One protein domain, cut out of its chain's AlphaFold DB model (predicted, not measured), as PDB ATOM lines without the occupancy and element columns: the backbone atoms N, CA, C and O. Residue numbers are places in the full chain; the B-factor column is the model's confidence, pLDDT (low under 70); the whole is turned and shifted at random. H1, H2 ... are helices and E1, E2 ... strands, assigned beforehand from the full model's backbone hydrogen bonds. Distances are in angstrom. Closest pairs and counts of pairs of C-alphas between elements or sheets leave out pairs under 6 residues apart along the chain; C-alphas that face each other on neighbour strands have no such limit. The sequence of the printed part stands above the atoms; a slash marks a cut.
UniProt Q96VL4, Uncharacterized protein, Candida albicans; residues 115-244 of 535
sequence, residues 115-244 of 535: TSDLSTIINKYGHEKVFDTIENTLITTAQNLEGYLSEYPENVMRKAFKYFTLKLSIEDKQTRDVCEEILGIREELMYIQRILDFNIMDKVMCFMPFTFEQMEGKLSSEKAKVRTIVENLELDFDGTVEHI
ATOM      1  N   THR A 115      41.690  30.423 227.710       73.75
ATOM      2  CA  THR A 115      40.462  29.697 228.052       73.75
ATOM      3  C   THR A 115      39.722  30.261 229.237       73.75
ATOM      4  O   THR A 115      40.300  30.955 230.072       73.75
ATOM      5  N   SER A 116      38.438  29.926 229.317       78.44
ATOM      6  CA  SER A 116      37.601  30.180 230.480       78.44
ATOM      7  C   SER A 116      36.641  29.023 230.732       78.44
ATOM      8  O   SER A 116      35.943  28.584 229.815       78.44
ATOM      9  N   ASP A 117      36.579  28.544 231.975       76.00
ATOM     10  CA  ASP A 117      35.549  27.607 232.417       76.00
ATOM     11  C   ASP A 117      34.177  28.298 232.527       76.00
ATOM     12  O   ASP A 117      33.926  29.103 233.426       76.00
ATOM     13  N   LEU A 118      33.260  27.929 231.630       78.00
ATOM     14  CA  LEU A 118      31.880  28.407 231.604       78.00
ATOM     15  C   LEU A 118      30.900  27.418 232.243       78.00
ATOM     16  O   LEU A 118      29.689  27.623 232.162       78.00
ATOM     17  N   SER A 119      31.371  26.354 232.902       71.44
ATOM     18  CA  SER A 119      30.515  25.282 233.428       71.44
ATOM     19  C   SER A 119      29.378  25.799 234.299       71.44
ATOM     20  O   SER A 119      28.241  25.356 234.152       71.44
ATOM     21  N   THR A 120      29.659  26.751 235.190       80.94
ATOM     22  CA  THR A 120      28.646  27.323 236.091       80.94
ATOM     23  C   THR A 120      27.564  28.075 235.317       80.94
ATOM     24  O   THR A 120      26.379  27.872 235.578       80.94
ATOM     25  N   ILE A 121      27.964  28.893 234.340       88.38
ATOM     26  CA  ILE A 121      27.062  29.733 233.543       88.38
ATOM     27  C   ILE A 121      26.248  28.851 232.583       88.38
ATOM     28  O   ILE A 121      25.025  28.937 232.551       88.38
ATOM     29  N   ILE A 122      26.890  27.902 231.894       82.62
ATOM     30  CA  ILE A 122      26.222  26.960 230.982       82.62
ATOM     31  C   ILE A 122      25.255  26.039 231.728       82.62
ATOM     32  O   ILE A 122      24.167  25.767 231.230       82.62
ATOM     33  N   ASN A 123      25.598  25.576 232.933       83.94
ATOM     34  CA  ASN A 123      24.667  24.788 233.747       83.94
ATOM     35  C   ASN A 123      23.429  25.592 234.168       83.94
ATOM     36  O   ASN A 123      22.386  24.995 234.418       83.94
ATOM     37  N   LYS A 124      23.556  26.920 234.289       90.00
ATOM     38  CA  LYS A 124      22.483  27.814 234.732       90.00
ATOM     39  C   LYS A 124      21.579  28.253 233.578       90.00
ATOM     40  O   LYS A 124      20.365  28.236 233.746       90.00
ATOM     41  N   TYR A 125      22.153  28.617 232.432       92.81
ATOM     42  CA  TYR A 125      21.421  29.251 231.326       92.81
ATOM     43  C   TYR A 125      21.321  28.400 230.052       92.81
ATOM     44  O   TYR A 125      20.525  28.719 229.173       92.81
ATOM     45  N   GLY A 126      22.076  27.304 229.954       87.81
ATOM     46  CA  GLY A 126      22.149  26.467 228.755       87.81
ATOM     47  C   GLY A 126      23.244  26.912 227.779       87.81
ATOM     48  O   GLY A 126      23.691  28.052 227.794       87.81
ATOM     49  N   HIS A 127      23.710  25.982 226.944       86.50
ATOM     50  CA  HIS A 127      24.859  26.209 226.061       86.50
ATOM     51  C   HIS A 127      24.592  27.271 224.986       86.50
ATOM     52  O   HIS A 127      25.379  28.198 224.849       86.50
ATOM     53  N   GLU A 128      23.494  27.128 224.241       91.50
ATOM     54  CA  GLU A 128      23.115  28.015 223.129       91.50
ATOM     55  C   GLU A 128      22.969  29.462 223.600       91.50
ATOM     56  O   GLU A 128      23.688  30.334 223.134       91.50
ATOM     57  N   LYS A 129      22.177  29.686 224.657       93.50
ATOM     58  CA  LYS A 129      22.006  31.015 225.254       93.50
ATOM     59  C   LYS A 129      23.332  31.647 225.681       93.50
ATOM     60  O   LYS A 129      23.536  32.834 225.474       93.50
ATOM     61  N   VAL A 130      24.235  30.875 226.288       92.69
ATOM     62  CA  VAL A 130      25.551  31.390 226.693       92.69
ATOM     63  C   VAL A 130      26.407  31.761 225.491       92.69
ATOM     64  O   VAL A 130      27.035  32.815 225.519       92.69
ATOM     65  N   PHE A 131      26.428  30.925 224.453       91.81
ATOM     66  CA  PHE A 131      27.158  31.214 223.224       91.81
ATOM     67  C   PHE A 131      26.642  32.504 222.573       91.81
ATOM     68  O   PHE A 131      27.422  33.438 222.386       91.81
ATOM     69  N   ASP A 132      25.329  32.590 222.347       93.88
ATOM     70  CA  ASP A 132      24.685  33.731 221.695       93.88
ATOM     71  C   ASP A 132      24.887  35.025 222.488       93.88
ATOM     72  O   ASP A 132      25.149  36.078 221.912       93.88
ATOM     73  N   THR A 133      24.783  34.979 223.821       95.62
ATOM     74  CA  THR A 133      25.023  36.161 224.658       95.62
ATOM     75  C   THR A 133      26.470  36.638 224.535       95.62
ATOM     76  O   THR A 133      26.695  37.833 224.375       95.62
ATOM     77  N   ILE A 134      27.457  35.735 224.568       93.00
ATOM     78  CA  ILE A 134      28.874  36.113 224.424       93.00
ATOM     79  C   ILE A 134      29.127  36.734 223.047       93.00
ATOM     80  O   ILE A 134      29.731  37.804 222.962       93.00
ATOM     81  N   GLU A 135      28.653  36.085 221.983       93.06
ATOM     82  CA  GLU A 135      28.824  36.560 220.610       93.06
ATOM     83  C   GLU A 135      28.177  37.938 220.414       93.06
ATOM     84  O   GLU A 135      28.842  38.882 219.981       93.06
ATOM     85  N   ASN A 136      26.915  38.099 220.819       94.50
ATOM     86  CA  ASN A 136      26.196  39.365 220.686       94.50
ATOM     87  C   ASN A 136      26.843  40.496 221.495       94.50
ATOM     88  O   ASN A 136      26.938  41.622 220.997       94.50
ATOM     89  N   THR A 137      27.324  40.224 222.714       94.94
ATOM     90  CA  THR A 137      28.028  41.229 223.521       94.94
ATOM     91  C   THR A 137      29.325  41.670 222.840       94.94
ATOM     92  O   THR A 137      29.596  42.871 222.765       94.94
ATOM     93  N   LEU A 138      30.113  40.739 222.295       92.00
ATOM     94  CA  LEU A 138      31.346  41.067 221.574       92.00
ATOM     95  C   LEU A 138      31.067  41.889 220.307       92.00
ATOM     96  O   LEU A 138      31.715  42.915 220.098       92.00
ATOM     97  N   ILE A 139      30.075  41.488 219.504       93.25
ATOM     98  CA  ILE A 139      29.665  42.211 218.289       93.25
ATOM     99  C   ILE A 139      29.205  43.630 218.633       93.25
ATOM    100  O   ILE A 139      29.663  44.595 218.025       93.25
ATOM    101  N   THR A 140      28.340  43.769 219.638       94.06
ATOM    102  CA  THR A 140      27.818  45.075 220.070       94.06
ATOM    103  C   THR A 140      28.947  45.978 220.564       94.06
ATOM    104  O   THR A 140      29.001  47.160 220.224       94.06
ATOM    105  N   THR A 141      29.893  45.425 221.327       92.12
ATOM    106  CA  THR A 141      31.055  46.179 221.817       92.12
ATOM    107  C   THR A 141      31.934  46.651 220.657       92.12
ATOM    108  O   THR A 141      32.315  47.820 220.622       92.12
ATOM    109  N   ALA A 142      32.203  45.787 219.672       91.38
ATOM    110  CA  ALA A 142      32.957  46.157 218.475       91.38
ATOM    111  C   ALA A 142      32.272  47.289 217.690       91.38
ATOM    112  O   ALA A 142      32.914  48.286 217.364       91.38
ATOM    113  N   GLN A 143      30.961  47.177 217.458       93.50
ATOM    114  CA  GLN A 143      30.174  48.198 216.756       93.50
ATOM    115  C   GLN A 143      30.186  49.549 217.482       93.50
ATOM    116  O   GLN A 143      30.308  50.592 216.842       93.50
ATOM    117  N   ASN A 144      30.109  49.548 218.814       93.50
ATOM    118  CA  ASN A 144      30.188  50.778 219.603       93.50
ATOM    119  C   ASN A 144      31.560  51.456 219.462       93.50
ATOM    120  O   ASN A 144      31.624  52.665 219.253       93.50
ATOM    121  N   LEU A 145      32.653  50.687 219.527       91.38
ATOM    122  CA  LEU A 145      34.011  51.213 219.340       91.38
ATOM    123  C   LEU A 145      34.232  51.760 217.925       91.38
ATOM    124  O   LEU A 145      34.830  52.824 217.768       91.38
ATOM    125  N   GLU A 146      33.716  51.083 216.898       89.88
ATOM    126  CA  GLU A 146      33.709  51.598 215.523       89.88
ATOM    127  C   GLU A 146      32.917  52.906 215.410       89.88
ATOM    128  O   GLU A 146      33.384  53.857 214.777       89.88
ATOM    129  N   GLY A 147      31.768  52.985 216.087       92.19
ATOM    130  CA  GLY A 147      30.975  54.204 216.222       92.19
ATOM    131  C   GLY A 147      31.792  55.361 216.795       92.19
ATOM    132  O   GLY A 147      31.870  56.411 216.161       92.19
ATOM    133  N   TYR A 148      32.486  55.154 217.918       91.69
ATOM    134  CA  TYR A 148      33.346  56.182 218.517       91.69
ATOM    135  C   TYR A 148      34.478  56.627 217.584       91.69
ATOM    136  O   TYR A 148      34.741  57.821 217.452       91.69
ATOM    137  N   LEU A 149      35.126  55.695 216.876       89.25
ATOM    138  CA  LEU A 149      36.172  56.044 215.907       89.25
ATOM    139  C   LEU A 149      35.634  56.882 214.738       89.25
ATOM    140  O   LEU A 149      36.369  57.710 214.199       89.25
ATOM    141  N   SER A 150      34.369  56.689 214.358       89.38
ATOM    142  CA  SER A 150      33.727  57.439 213.274       89.38
ATOM    143  C   SER A 150      33.396  58.897 213.629       89.38
ATOM    144  O   SER A 150      33.200  59.709 212.725       89.38
ATOM    145  N   GLU A 151      33.384  59.255 214.918       92.81
ATOM    146  CA  GLU A 151      33.156  60.636 215.374       92.81
ATOM    147  C   GLU A 151      34.374  61.544 215.133       92.81
ATOM    148  O   GLU A 151      34.245  62.772 215.076       92.81
ATOM    149  N   TYR A 152      35.566  60.963 214.953       90.00
ATOM    150  CA  TYR A 152      36.784  61.730 214.720       90.00
ATOM    151  C   TYR A 152      36.924  62.161 213.251       90.00
ATOM    152  O   TYR A 152      36.774  61.347 212.336       90.00
ATOM    153  N   PRO A 153      37.326  63.419 212.990       91.25
ATOM    154  CA  PRO A 153      37.626  63.878 211.639       91.25
ATOM    155  C   PRO A 153      38.731  63.055 210.953       91.25
ATOM    156  O   PRO A 153      39.746  62.712 211.568       91.25
ATOM    157  N   GLU A 154      38.594  62.811 209.645       87.12
ATOM    158  CA  GLU A 154      39.511  61.952 208.875       87.12
ATOM    159  C   GLU A 154      40.981  62.413 208.954       87.12
ATOM    160  O   GLU A 154      41.909  61.605 209.034       87.12
ATOM    161  N   ASN A 155      41.220  63.726 208.980       87.38
ATOM    162  CA  ASN A 155      42.558  64.301 209.117       87.38
ATOM    163  C   ASN A 155      43.194  64.005 210.487       87.38
ATOM    164  O   ASN A 155      44.406  63.787 210.558       87.38
ATOM    165  N   VAL A 156      42.397  63.982 211.561       86.75
ATOM    166  CA  VAL A 156      42.846  63.644 212.920       86.75
ATOM    167  C   VAL A 156      43.160  62.156 212.999       86.75
ATOM    168  O   VAL A 156      44.253  61.791 213.434       86.75
ATOM    169  N   MET A 157      42.273  61.314 212.465       85.06
ATOM    170  CA  MET A 157      42.503  59.875 212.346       85.06
ATOM    171  C   MET A 157      43.814  59.603 211.605       85.06
ATOM    172  O   MET A 157      44.723  58.982 212.155       85.06
ATOM    173  N   ARG A 158      43.986  60.156 210.396       84.44
ATOM    174  CA  ARG A 158      45.203  59.990 209.578       84.44
ATOM    175  C   ARG A 158      46.473  60.422 210.322       84.44
ATOM    176  O   ARG A 158      47.525  59.798 210.161       84.44
ATOM    177  N   LYS A 159      46.390  61.462 211.157       83.19
ATOM    178  CA  LYS A 159      47.498  61.917 212.008       83.19
ATOM    179  C   LYS A 159      47.821  60.906 213.113       83.19
ATOM    180  O   LYS A 159      48.995  60.566 213.267       83.19
ATOM    181  N   ALA A 160      46.814  60.378 213.810       84.44
ATOM    182  CA  ALA A 160      46.980  59.339 214.830       84.44
ATOM    183  C   ALA A 160      47.586  58.047 214.243       84.44
ATOM    184  O   ALA A 160      48.527  57.476 214.793       84.44
ATOM    185  N   PHE A 161      47.144  57.642 213.051       79.75
ATOM    186  CA  PHE A 161      47.725  56.517 212.311       79.75
ATOM    187  C   PHE A 161      49.197  56.709 211.958       79.75
ATOM    188  O   PHE A 161      50.016  55.793 212.096       79.75
ATOM    189  N   LYS A 162      49.539  57.908 211.482       79.75
ATOM    190  CA  LYS A 162      50.916  58.257 211.143       79.75
ATOM    191  C   LYS A 162      51.800  58.238 212.392       79.75
ATOM    192  O   LYS A 162      52.919  57.738 212.324       79.75
ATOM    193  N   TYR A 163      51.283  58.719 213.522       73.75
ATOM    194  CA  TYR A 163      51.941  58.634 214.825       73.75
ATOM    195  C   TYR A 163      52.214  57.180 215.241       73.75
ATOM    196  O   TYR A 163      53.356  56.856 215.556       73.75
ATOM    197  N   PHE A 164      51.226  56.284 215.141       70.12
ATOM    198  CA  PHE A 164      51.387  54.858 215.463       70.12
ATOM    199  C   PHE A 164      52.421  54.150 214.585       70.12
ATOM    200  O   PHE A 164      53.322  53.479 215.086       70.12
ATOM    201  N   THR A 165      52.308  54.324 213.268       68.69
ATOM    202  CA  THR A 165      53.129  53.590 212.294       68.69
ATOM    203  C   THR A 165      54.578  54.065 212.308       68.69
ATOM    204  O   THR A 165      55.503  53.260 212.226       68.69
ATOM    205  N   LEU A 166      54.789  55.379 212.428       70.88
ATOM    206  CA  LEU A 166      56.112  55.996 212.320       70.88
ATOM    207  C   LEU A 166      56.733  56.355 213.680       70.88
ATOM    208  O   LEU A 166      57.852  56.864 213.702       70.88
ATOM    209  N   LYS A 167      56.037  56.107 214.802       68.31
ATOM    210  CA  LYS A 167      56.468  56.445 216.174       68.31
ATOM    211  C   LYS A 167      56.966  57.890 216.313       68.31
ATOM    212  O   LYS A 167      57.976  58.155 216.963       68.31
ATOM    213  N   LEU A 168      56.288  58.820 215.647       69.56
ATOM    214  CA  LEU A 168      56.678  60.232 215.639       69.56
ATOM    215  C   LEU A 168      56.452  60.856 217.017       69.56
ATOM    216  O   LEU A 168      55.545  60.458 217.726       69.56
ATOM    217  N   SER A 169      57.223  61.869 217.398       70.44
ATOM    218  CA  SER A 169      56.942  62.658 218.603       70.44
ATOM    219  C   SER A 169      55.913  63.752 218.302       70.44
ATOM    220  O   SER A 169      56.089  64.515 217.354       70.44
ATOM    221  N   ILE A 170      54.857  63.853 219.116       75.06
ATOM    222  CA  ILE A 170      53.889  64.961 219.058       75.06
ATOM    223  C   ILE A 170      54.195  65.927 220.203       75.06
ATOM    224  O   ILE A 170      53.989  65.608 221.376       75.06
ATOM    225  N   GLU A 171      54.691  67.111 219.850       76.19
ATOM    226  CA  GLU A 171      55.050  68.155 220.816       76.19
ATOM    227  C   GLU A 171      53.812  68.715 221.524       76.19
ATOM    228  O   GLU A 171      53.793  68.805 222.752       76.19
ATOM    229  N   ASP A 172      52.749  68.990 220.766       85.50
ATOM    230  CA  ASP A 172      51.484  69.488 221.301       85.50
ATOM    231  C   ASP A 172      50.774  68.437 222.166       85.50
ATOM    232  O   ASP A 172      50.422  67.351 221.699       85.50
ATOM    233  N   LYS A 173      50.552  68.771 223.440       86.50
ATOM    234  CA  LYS A 173      49.957  67.854 224.414       86.50
ATOM    235  C   LYS A 173      48.533  67.462 224.017       86.50
ATOM    236  O   LYS A 173      48.217  66.283 224.024       86.50
ATOM    237  N   GLN A 174      47.709  68.421 223.601       86.12
ATOM    238  CA  GLN A 174      46.308  68.151 223.274       86.12
ATOM    239  C   GLN A 174      46.181  67.208 222.070       86.12
ATOM    240  O   GLN A 174      45.425  66.243 222.107       86.12
ATOM    241  N   THR A 175      46.966  67.441 221.018       83.06
ATOM    242  CA  THR A 175      47.045  66.533 219.868       83.06
ATOM    243  C   THR A 175      47.517  65.142 220.289       83.06
ATOM    244  O   THR A 175      47.018  64.149 219.762       83.06
ATOM    245  N   ARG A 176      48.505  65.059 221.188       84.75
ATOM    246  CA  ARG A 176      49.050  63.785 221.664       84.75
ATOM    247  C   ARG A 176      47.990  62.981 222.403       84.75
ATOM    248  O   ARG A 176      47.785  61.833 222.035       84.75
ATOM    249  N   ASP A 177      47.291  63.611 223.341       86.81
ATOM    250  CA  ASP A 177      46.245  62.977 224.145       86.81
ATOM    251  C   ASP A 177      45.130  62.414 223.235       86.81
ATOM    252  O   ASP A 177      44.762  61.248 223.352       86.81
ATOM    253  N   VAL A 178      44.682  63.186 222.235       87.75
ATOM    254  CA  VAL A 178      43.690  62.730 221.237       87.75
ATOM    255  C   VAL A 178      44.219  61.573 220.380       87.75
ATOM    256  O   VAL A 178      43.489  60.636 220.066       87.75
ATOM    257  N   CYS A 179      45.492  61.610 219.976       85.25
ATOM    258  CA  CYS A 179      46.083  60.509 219.213       85.25
ATOM    259  C   CYS A 179      46.218  59.237 220.062       85.25
ATOM    260  O   CYS A 179      45.992  58.150 219.541       85.25
ATOM    261  N   GLU A 180      46.580  59.354 221.341       85.75
ATOM    262  CA  GLU A 180      46.664  58.223 222.273       85.75
ATOM    263  C   GLU A 180      45.287  57.592 222.518       85.75
ATOM    264  O   GLU A 180      45.175  56.368 222.482       85.75
ATOM    265  N   GLU A 181      44.238  58.405 222.666       89.38
ATOM    266  CA  GLU A 181      42.850  57.946 222.791       89.38
ATOM    267  C   GLU A 181      42.398  57.140 221.563       89.38
ATOM    268  O   GLU A 181      41.997  55.982 221.695       89.38
ATOM    269  N   ILE A 182      42.550  57.700 220.354       88.38
ATOM    270  CA  ILE A 182      42.198  57.021 219.094       88.38
ATOM    271  C   ILE A 182      42.930  55.680 218.970       88.38
ATOM    272  O   ILE A 182      42.354  54.683 218.526       88.38
ATOM    273  N   LEU A 183      44.209  55.638 219.349       83.94
ATOM    274  CA  LEU A 183      44.995  54.409 219.299       83.94
ATOM    275  C   LEU A 183      44.564  53.386 220.339       83.94
ATOM    276  O   LEU A 183      44.554  52.202 220.014       83.94
ATOM    277  N   GLY A 184      44.183  53.825 221.539       84.94
ATOM    278  CA  GLY A 184      43.609  52.961 222.565       84.94
ATOM    279  C   GLY A 184      42.326  52.289 222.080       84.94
ATOM    280  O   GLY A 184      42.254  51.062 222.070       84.94
ATOM    281  N   ILE A 185      41.369  53.079 221.578       86.62
ATOM    282  CA  ILE A 185      40.084  52.581 221.053       86.62
ATOM    283  C   ILE A 185      40.316  51.609 219.890       86.62
ATOM    284  O   ILE A 185      39.726  50.531 219.829       86.62
ATOM    285  N   ARG A 186      41.218  51.959 218.965       83.25
ATOM    286  CA  ARG A 186      41.560  51.104 217.823       83.25
ATOM    287  C   ARG A 186      42.202  49.789 218.255       83.25
ATOM    288  O   ARG A 186      41.896  48.744 217.685       83.25
ATOM    289  N   GLU A 187      43.131  49.844 219.202       82.12
ATOM    290  CA  GLU A 187      43.797  48.653 219.716       82.12
ATOM    291  C   GLU A 187      42.788  47.723 220.408       82.12
ATOM    292  O   GLU A 187      42.801  46.519 220.160       82.12
ATOM    293  N   GLU A 188      41.879  48.272 221.214       84.94
ATOM    294  CA  GLU A 188      40.813  47.512 221.866       84.94
ATOM    295  C   GLU A 188      39.864  46.853 220.854       84.94
ATOM    296  O   GLU A 188      39.618  45.648 220.943       84.94
ATOM    297  N   LEU A 189      39.429  47.597 219.830       85.19
ATOM    298  CA  LEU A 189      38.614  47.069 218.732       85.19
ATOM    299  C   LEU A 189      39.301  45.887 218.031       85.19
ATOM    300  O   LEU A 189      38.677  44.850 217.813       85.19
ATOM    301  N   MET A 190      40.598  46.008 217.726       82.38
ATOM    302  CA  MET A 190      41.366  44.917 217.119       82.38
ATOM    303  C   MET A 190      41.394  43.661 217.997       82.38
ATOM    304  O   MET A 190      41.339  42.548 217.471       82.38
ATOM    305  N   TYR A 191      41.502  43.805 219.320       84.12
ATOM    306  CA  TYR A 191      41.473  42.657 220.225       84.12
ATOM    307  C   TYR A 191      40.085  42.028 220.316       84.12
ATOM    308  O   TYR A 191      39.997  40.804 220.279       84.12
ATOM    309  N   ILE A 192      39.012  42.822 220.380       85.50
ATOM    310  CA  ILE A 192      37.635  42.301 220.382       85.50
ATOM    311  C   ILE A 192      37.355  41.517 219.102       85.50
ATOM    312  O   ILE A 192      36.879  40.386 219.178       85.50
ATOM    313  N   GLN A 193      37.734  42.058 217.942       82.25
ATOM    314  CA  GLN A 193      37.570  41.373 216.658       82.25
ATOM    315  C   GLN A 193      38.303  40.023 216.614       82.25
ATOM    316  O   GLN A 193      37.798  39.076 216.028       82.25
ATOM    317  N   ARG A 194      39.457  39.896 217.280       77.56
ATOM    318  CA  ARG A 194      40.178  38.615 217.401       77.56
ATOM    319  C   ARG A 194      39.532  37.634 218.376       77.56
ATOM    320  O   ARG A 194      39.738  36.433 218.249       77.56
ATOM    321  N   ILE A 195      38.810  38.126 219.383       82.81
ATOM    322  CA  ILE A 195      38.103  37.278 220.353       82.81
ATOM    323  C   ILE A 195      36.839  36.673 219.721       82.81
ATOM    324  O   ILE A 195      36.439  35.596 220.148       82.81
ATOM    325  N   LEU A 196      36.244  37.311 218.703       83.19
ATOM    326  CA  LEU A 196      35.049  36.807 218.005       83.19
ATOM    327  C   LEU A 196      35.221  35.386 217.439       83.19
ATOM    328  O   LEU A 196      34.250  34.640 217.412       83.19
ATOM    329  N   ASP A 197      36.441  34.965 217.097       76.50
ATOM    330  CA  ASP A 197      36.755  33.598 216.641       76.50
ATOM    331  C   ASP A 197      36.815  32.561 217.795       76.50
ATOM    332  O   ASP A 197      37.596  31.600 217.767       76.50
ATOM    333  N   PHE A 198      36.035  32.753 218.862       82.31
ATOM    334  CA  PHE A 198      36.004  31.829 219.995       82.31
ATOM    335  C   PHE A 198      35.187  30.566 219.694       82.31
ATOM    336  O   PHE A 198      34.295  30.536 218.855       82.31
ATOM    337  N   ASN A 199      35.466  29.504 220.447       74.44
ATOM    338  CA  ASN A 199      34.684  28.273 220.461       74.44
ATOM    339  C   ASN A 199      34.384  27.844 221.896       74.44
ATOM    340  O   ASN A 199      35.176  28.104 222.802       74.44
ATOM    341  N   ILE A 200      33.276  27.132 222.107       71.44
ATOM    342  CA  ILE A 200      32.968  26.486 223.389       71.44
ATOM    343  C   ILE A 200      33.064  24.970 223.206       71.44
ATOM    344  O   ILE A 200      32.275  24.367 222.487       71.44
ATOM    345  N   MET A 201      34.035  24.345 223.872       60.25
ATOM    346  CA  MET A 201      34.218  22.890 223.889       60.25
ATOM    347  C   MET A 201      34.074  22.384 225.318       60.25
ATOM    348  O   MET A 201      34.761  22.872 226.211       60.25
ATOM    349  N   ASP A 202      33.182  21.421 225.554       65.44
ATOM    350  CA  ASP A 202      32.953  20.833 226.883       65.44
ATOM    351  C   ASP A 202      32.771  21.880 227.998       65.44
ATOM    352  O   ASP A 202      33.309  21.753 229.097       65.44
ATOM    353  N   LYS A 203      31.985  22.930 227.710       67.06
ATOM    354  CA  LYS A 203      31.723  24.077 228.602       67.06
ATOM    355  C   LYS A 203      32.930  24.976 228.885       67.06
ATOM    356  O   LYS A 203      32.881  25.788 229.803       67.06
ATOM    357  N   VAL A 204      33.989  24.870 228.092       65.75
ATOM    358  CA  VAL A 204      35.166  25.735 228.162       65.75
ATOM    359  C   VAL A 204      35.200  26.617 226.924       65.75
ATOM    360  O   VAL A 204      35.277  26.113 225.803       65.75
ATOM    361  N   MET A 205      35.171  27.931 227.124       79.62
ATOM    362  CA  MET A 205      35.439  28.894 226.059       79.62
ATOM    363  C   MET A 205      36.929  28.878 225.733       79.62
ATOM    364  O   MET A 205      37.759  28.915 226.641       79.62
ATOM    365  N   CYS A 206      37.262  28.836 224.450       72.00
ATOM    366  CA  CYS A 206      38.617  28.798 223.919       72.00
ATOM    367  C   CYS A 206      38.734  29.813 222.783       72.00
ATOM    368  O   CYS A 206      37.877  29.840 221.904       72.00
ATOM    369  N   PHE A 207      39.803  30.603 222.760       71.19
ATOM    370  CA  PHE A 207      40.089  31.517 221.653       71.19
ATOM    371  C   PHE A 207      41.603  31.690 221.465       71.19
ATOM    372  O   PHE A 207      42.383  31.548 222.414       71.19
ATOM    373  N   MET A 208      42.018  31.979 220.229       67.38
ATOM    374  CA  MET A 208      43.423  32.143 219.845       67.38
ATOM    375  C   MET A 208      43.686  33.590 219.399       67.38
ATOM    376  O   MET A 208      43.490  33.923 218.236       67.38
ATOM    377  N   PRO A 209      44.141  34.471 220.301       59.72
ATOM    378  CA  PRO A 209      44.282  35.888 219.980       59.72
ATOM    379  C   PRO A 209      45.518  36.257 219.129       59.72
ATOM    380  O   PRO A 209      45.633  37.420 218.726       59.72
ATOM    381  N   PHE A 210      46.454  35.332 218.851       61.16
ATOM    382  CA  PHE A 210      47.744  35.640 218.200       61.16
ATOM    383  C   PHE A 210      48.200  34.566 217.198       61.16
ATOM    384  O   PHE A 210      48.018  33.376 217.438       61.16
ATOM    385  N   THR A 211      48.829  34.989 216.093       52.28
ATOM    386  CA  THR A 211      49.451  34.105 215.088       52.28
ATOM    387  C   THR A 211      50.934  33.841 215.395       52.28
ATOM    388  O   THR A 211      51.597  34.624 216.079       52.28
ATOM    389  N   PHE A 212      51.473  32.743 214.847       42.78
ATOM    390  CA  PHE A 212      52.841  32.237 215.069       42.78
ATOM    391  C   PHE A 212      53.981  33.255 214.828       42.78
ATOM    392  O   PHE A 212      55.080  33.073 215.349       42.78
ATOM    393  N   GLU A 213      53.754  34.331 214.071       45.41
ATOM    394  CA  GLU A 213      54.797  35.299 213.688       45.41
ATOM    395  C   GLU A 213      55.152  36.327 214.783       45.41
ATOM    396  O   GLU A 213      56.163  37.018 214.671       45.41
ATOM    397  N   GLN A 214      54.378  36.433 215.871       48.31
ATOM    398  CA  GLN A 214      54.595  37.445 216.927       48.31
ATOM    399  C   GLN A 214      55.445  36.953 218.120       48.31
ATOM    400  O   GLN A 214      55.535  37.611 219.164       48.31
ATOM    401  N   MET A 215      56.100  35.801 217.978       45.16
ATOM    402  CA  MET A 215      56.735  35.075 219.076       45.16
ATOM    403  C   MET A 215      58.148  35.555 219.427       45.16
ATOM    404  O   MET A 215      59.127  34.900 219.100       45.16
ATOM    405  N   GLU A 216      58.258  36.654 220.179       41.81
ATOM    406  CA  GLU A 216      59.292  36.798 221.219       41.81
ATOM    407  C   GLU A 216      58.960  37.975 222.166       41.81
ATOM    408  O   GLU A 216      58.901  39.142 221.782       41.81
ATOM    409  N   GLY A 217      58.699  37.676 223.444       49.00
ATOM    410  CA  GLY A 217      58.611  38.657 224.541       49.00
ATOM    411  C   GLY A 217      57.306  39.461 224.700       49.00
ATOM    412  O   GLY A 217      56.979  39.804 225.835       49.00
ATOM    413  N   LYS A 218      56.546  39.735 223.629       53.31
ATOM    414  CA  LYS A 218      55.318  40.573 223.659       53.31
ATOM    415  C   LYS A 218      54.035  39.853 224.096       53.31
ATOM    416  O   LYS A 218      53.087  40.493 224.545       53.31
ATOM    417  N   LEU A 219      54.031  38.522 224.044       59.03
ATOM    418  CA  LEU A 219      52.836  37.706 224.271       59.03
ATOM    419  C   LEU A 219      52.214  37.904 225.671       59.03
ATOM    420  O   LEU A 219      51.008  37.760 225.840       59.03
ATOM    421  N   SER A 220      53.006  38.254 226.693       63.91
ATOM    422  CA  SER A 220      52.492  38.444 228.060       63.91
ATOM    423  C   SER A 220      51.675  39.727 228.231       63.91
ATOM    424  O   SER A 220      50.660  39.700 228.924       63.91
ATOM    425  N   SER A 221      52.085  40.833 227.600       69.56
ATOM    426  CA  SER A 221      51.343  42.097 227.652       69.56
ATOM    427  C   SER A 221      50.060  42.026 226.838       69.56
ATOM    428  O   SER A 221      49.029  42.517 227.285       69.56
ATOM    429  N   GLU A 222      50.097  41.379 225.676       71.00
ATOM    430  CA  GLU A 222      48.922  41.276 224.809       71.00
ATOM    431  C   GLU A 222      47.878  40.318 225.409       71.00
ATOM    432  O   GLU A 222      46.700  40.661 225.487       71.00
ATOM    433  N   LYS A 223      48.301  39.184 225.990       73.62
ATOM    434  CA  LYS A 223      47.415  38.320 226.796       73.62
ATOM    435  C   LYS A 223      46.807  39.036 227.997       73.62
ATOM    436  O   LYS A 223      45.683  38.724 228.377       73.62
ATOM    437  N   ALA A 224      47.543  39.950 228.631       77.31
ATOM    438  CA  ALA A 224      47.004  40.738 229.733       77.31
ATOM    439  C   ALA A 224      45.898  41.684 229.245       77.31
ATOM    440  O   ALA A 224      44.867  41.766 229.901       77.31
ATOM    441  N   LYS A 225      46.067  42.323 228.078       79.75
ATOM    442  CA  LYS A 225      45.024  43.162 227.463       79.75
ATOM    443  C   LYS A 225      43.777  42.354 227.121       79.75
ATOM    444  O   LYS A 225      42.689  42.710 227.555       79.75
ATOM    445  N   VAL A 226      43.946  41.226 226.434       80.81
ATOM    446  CA  VAL A 226      42.826  40.345 226.077       80.81
ATOM    447  C   VAL A 226      42.118  39.806 227.320       80.81
ATOM    448  O   VAL A 226      40.893  39.789 227.372       80.81
ATOM    449  N   ARG A 227      42.875  39.428 228.360       82.69
ATOM    450  CA  ARG A 227      42.307  39.042 229.657       82.69
ATOM    451  C   ARG A 227      41.430  40.151 230.223       82.69
ATOM    452  O   ARG A 227      40.306  39.861 230.599       82.69
ATOM    453  N   THR A 228      41.938  41.380 230.282       85.88
ATOM    454  CA  THR A 228      41.186  42.524 230.807       85.88
ATOM    455  C   THR A 228      39.895  42.746 230.030       85.88
ATOM    456  O   THR A 228      38.855  42.915 230.649       85.88
ATOM    457  N   ILE A 229      39.944  42.690 228.695       86.38
ATOM    458  CA  ILE A 229      38.756  42.854 227.847       86.38
ATOM    459  C   ILE A 229      37.714  41.786 228.186       86.38
ATOM    460  O   ILE A 229      36.593  42.130 228.539       86.38
ATOM    461  N   VAL A 230      38.089  40.500 228.153       86.44
ATOM    462  CA  VAL A 230      37.143  39.399 228.408       86.44
ATOM    463  C   VAL A 230      36.596  39.430 229.836       86.44
ATOM    464  O   VAL A 230      35.406  39.214 230.038       86.44
ATOM    465  N   GLU A 231      37.444  39.709 230.828       88.62
ATOM    466  CA  GLU A 231      37.031  39.765 232.236       88.62
ATOM    467  C   GLU A 231      36.118  40.965 232.544       88.62
ATOM    468  O   GLU A 231      35.359  40.911 233.511       88.62
ATOM    469  N   ASN A 232      36.150  42.007 231.708       89.69
ATOM    470  CA  ASN A 232      35.278  43.176 231.808       89.69
ATOM    471  C   ASN A 232      33.982  43.052 230.993       89.69
ATOM    472  O   ASN A 232      33.143  43.944 231.086       89.69
ATOM    473  N   LEU A 233      33.791  41.984 230.209       89.44
ATOM    474  CA  LEU A 233      32.528  41.778 229.502       89.44
ATOM    475  C   LEU A 233      31.395  41.598 230.518       89.44
ATOM    476  O   LEU A 233      31.456  40.741 231.405       89.44
ATOM    477  N   GLU A 234      30.357  42.414 230.365       92.44
ATOM    478  CA  GLU A 234      29.097  42.294 231.090       92.44
ATOM    479  C   GLU A 234      28.148  41.434 230.258       92.44
ATOM    480  O   GLU A 234      27.648  41.853 229.212       92.44
ATOM    481  N   LEU A 235      27.937  40.191 230.693       94.31
ATOM    482  CA  LEU A 235      27.035  39.271 230.013       94.31
ATOM    483  C   LEU A 235      25.667  39.335 230.668       94.31
ATOM    484  O   LEU A 235      25.478  38.808 231.764       94.31
ATOM    485  N   ASP A 236      24.727  39.984 229.994       92.00
ATOM    486  CA  ASP A 236      23.354  40.084 230.466       92.00
ATOM    487  C   ASP A 236      22.543  38.840 230.077       92.00
ATOM    488  O   ASP A 236      22.302  38.549 228.903       92.00
ATOM    489  N   PHE A 237      22.105  38.109 231.096       91.25
ATOM    490  CA  PHE A 237      21.157  37.012 230.992       91.25
ATOM    491  C   PHE A 237      19.831  37.425 231.639       91.25
ATOM    492  O   PHE A 237      19.619  37.222 232.837       91.25
ATOM    493  N   ASP A 238      18.926  37.985 230.835       85.81
ATOM    494  CA  ASP A 238      17.579  38.421 231.241       85.81
ATOM    495  C   ASP A 238      17.565  39.371 232.462       85.81
ATOM    496  O   ASP A 238      16.769  39.213 233.390       85.81
ATOM    497  N   GLY A 239      18.466  40.354 232.493       86.38
ATOM    498  CA  GLY A 239      18.634  41.313 233.587       86.38
ATOM    499  C   GLY A 239      19.611  40.863 234.675       86.38
ATOM    500  O   GLY A 239      19.779  41.565 235.677       86.38
ATOM    501  N   THR A 240      20.253  39.702 234.516       90.19
ATOM    502  CA  THR A 240      21.320  39.232 235.408       90.19
ATOM    503  C   THR A 240      22.668  39.352 234.715       90.19
ATOM    504  O   THR A 240      22.948  38.606 233.781       90.19
ATOM    505  N   VAL A 241      23.529  40.231 235.225       93.12
ATOM    506  CA  VAL A 241      24.897  40.385 234.720       93.12
ATOM    507  C   VAL A 241      25.805  39.308 235.312       93.12
ATOM    508  O   VAL A 241      25.918  39.166 236.532       93.12
ATOM    509  N   GLU A 242      26.466  38.558 234.439       92.56
ATOM    510  CA  GLU A 242      27.514  37.593 234.768       92.56
ATOM    511  C   GLU A 242      28.835  38.023 234.116       92.56
ATOM    512  O   GLU A 242      28.856  38.743 233.118       92.56
ATOM    513  N   HIS A 243      29.953  37.541 234.662       90.81
ATOM    514  CA  HIS A 243      31.288  37.822 234.135       90.81
ATOM    515  C   HIS A 243      32.057  36.534 233.871       90.81
ATOM    516  O   HIS A 243      31.976  35.565 234.634       90.81
ATOM    517  N   ILE A 244      32.865  36.556 232.815       86.56
ATOM    518  CA  ILE A 244      33.762  35.463 232.444       86.56
ATOM    519  C   ILE A 244      35.125  35.705 233.084       86.56
ATOM    520  O   ILE A 244      35.624  36.823 233.117       86.56
TER     521      ILE A 244
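This is residues 115 to 244 of the 535 residues of an uncharacterized protein of Candida albicans (UniProt Q96VL4). Two long helices, H2 and H4, run opposite ways side by side over part of their length and make the long axis; H3 crosses H4 at one end, while H1 and a small sheet of three short strands lie near the first residues of H2 at the other. H5 crosses near the last residues of H4, the hairpin of E4 and E5 packs on the first half of H2 through E4, and residues 211 to 218 stick out as a loop. The printed part has 130 residues with five named helices and five named strands, in the order E1, H1, H2, H3, H4, E2, E3, H5, E4, E5; the larger sheet runs E1, E3, E2 and the smaller E4, E5, both antiparallel. The class is mostly helix. The whole is loose, with a radius of gyration of the C-alphas of 17.5 A, and spans 54 by 37 by 19 A.

The printed part begins with E1, residues 115 to 117, whose C-alpha 115 is at (40.462, 29.697, 228.052). H1 follows as residues 119 to 125, 10.1 A long. H2, residues 127 to 150, is the longest helix, 34.9 A from C-alpha 127 at (24.859, 26.209, 226.061) to C-alpha 150 at (33.727, 57.439, 213.274). H3 holds residues 154 to 166, 18.0 A, and H4 residues 173 to 195, 33.0 A. E2 is residues 199 to 201 and E3 residues 204 to 207, the longest strand. H5, residues 219 to 231, measures 17.8 A. E4 is residues 235 to 237, and E5, residues 240 to 242, ends with C-alpha 242 at (27.514, 37.593, 234.768).

H4 is the hub, touching H2, H3 and H5. H2 touches H4 with residues 138 to 149 alone, at a shallow tilt of 26 degrees, opposite ways; their closest C-alphas, Ala 142 and Leu 189, are 5.7 A apart. H3 touches H4 about perpendicular, at 79 degrees, with the closest C-alphas, Ala 160 and Cys 179, 4.6 A apart. H5 touches H4 about perpendicular too, at 80 degrees, the closest C-alphas being Tyr 191 and Val 226 at 6.4 A. The helix packing is mostly crossed, but only just. H2 and H3 are only just apart, their closest C-alphas at 8.2 A, and H2 and H5 are apart. H1 is close to H2 but not clearly touching, about perpendicular at 89 degrees, with the C-alphas of Ile 122 and Val 130 closest at 6.2 A. H2 only grazes the sheet of E1, E3 and E2, with its residues 127 to 134. In that sheet E1 and E3 are antiparallel, with N 116 and O 205 within hydrogen-bond range at 2.9 A. E2 and E3 form a hairpin, with N 199 and O 206 at 2.8 A. E4 and E5 form another hairpin, with N 237 and O 240 at 2.9 A; the closest C-alphas of H2 and E4, Thr 133 and Leu 235, are 6.5 A apart. In H1, H2, H3, H4 and H5 every O i to N i+4 pair is within hydrogen-bond range.

The outline is flat, only just, and the C-alphas farthest apart, Asn 123 and Glu 171, are 54.5 A apart. The printed part has no cut. The link from E3 to H5 is long, with 11 residues between them, and its residues 211 to 218 stand free. Mean pLDDT of the printed part is 81.0; it is under 70 at residues 165, 167 to 168, 201 to 204 and 208 to 221.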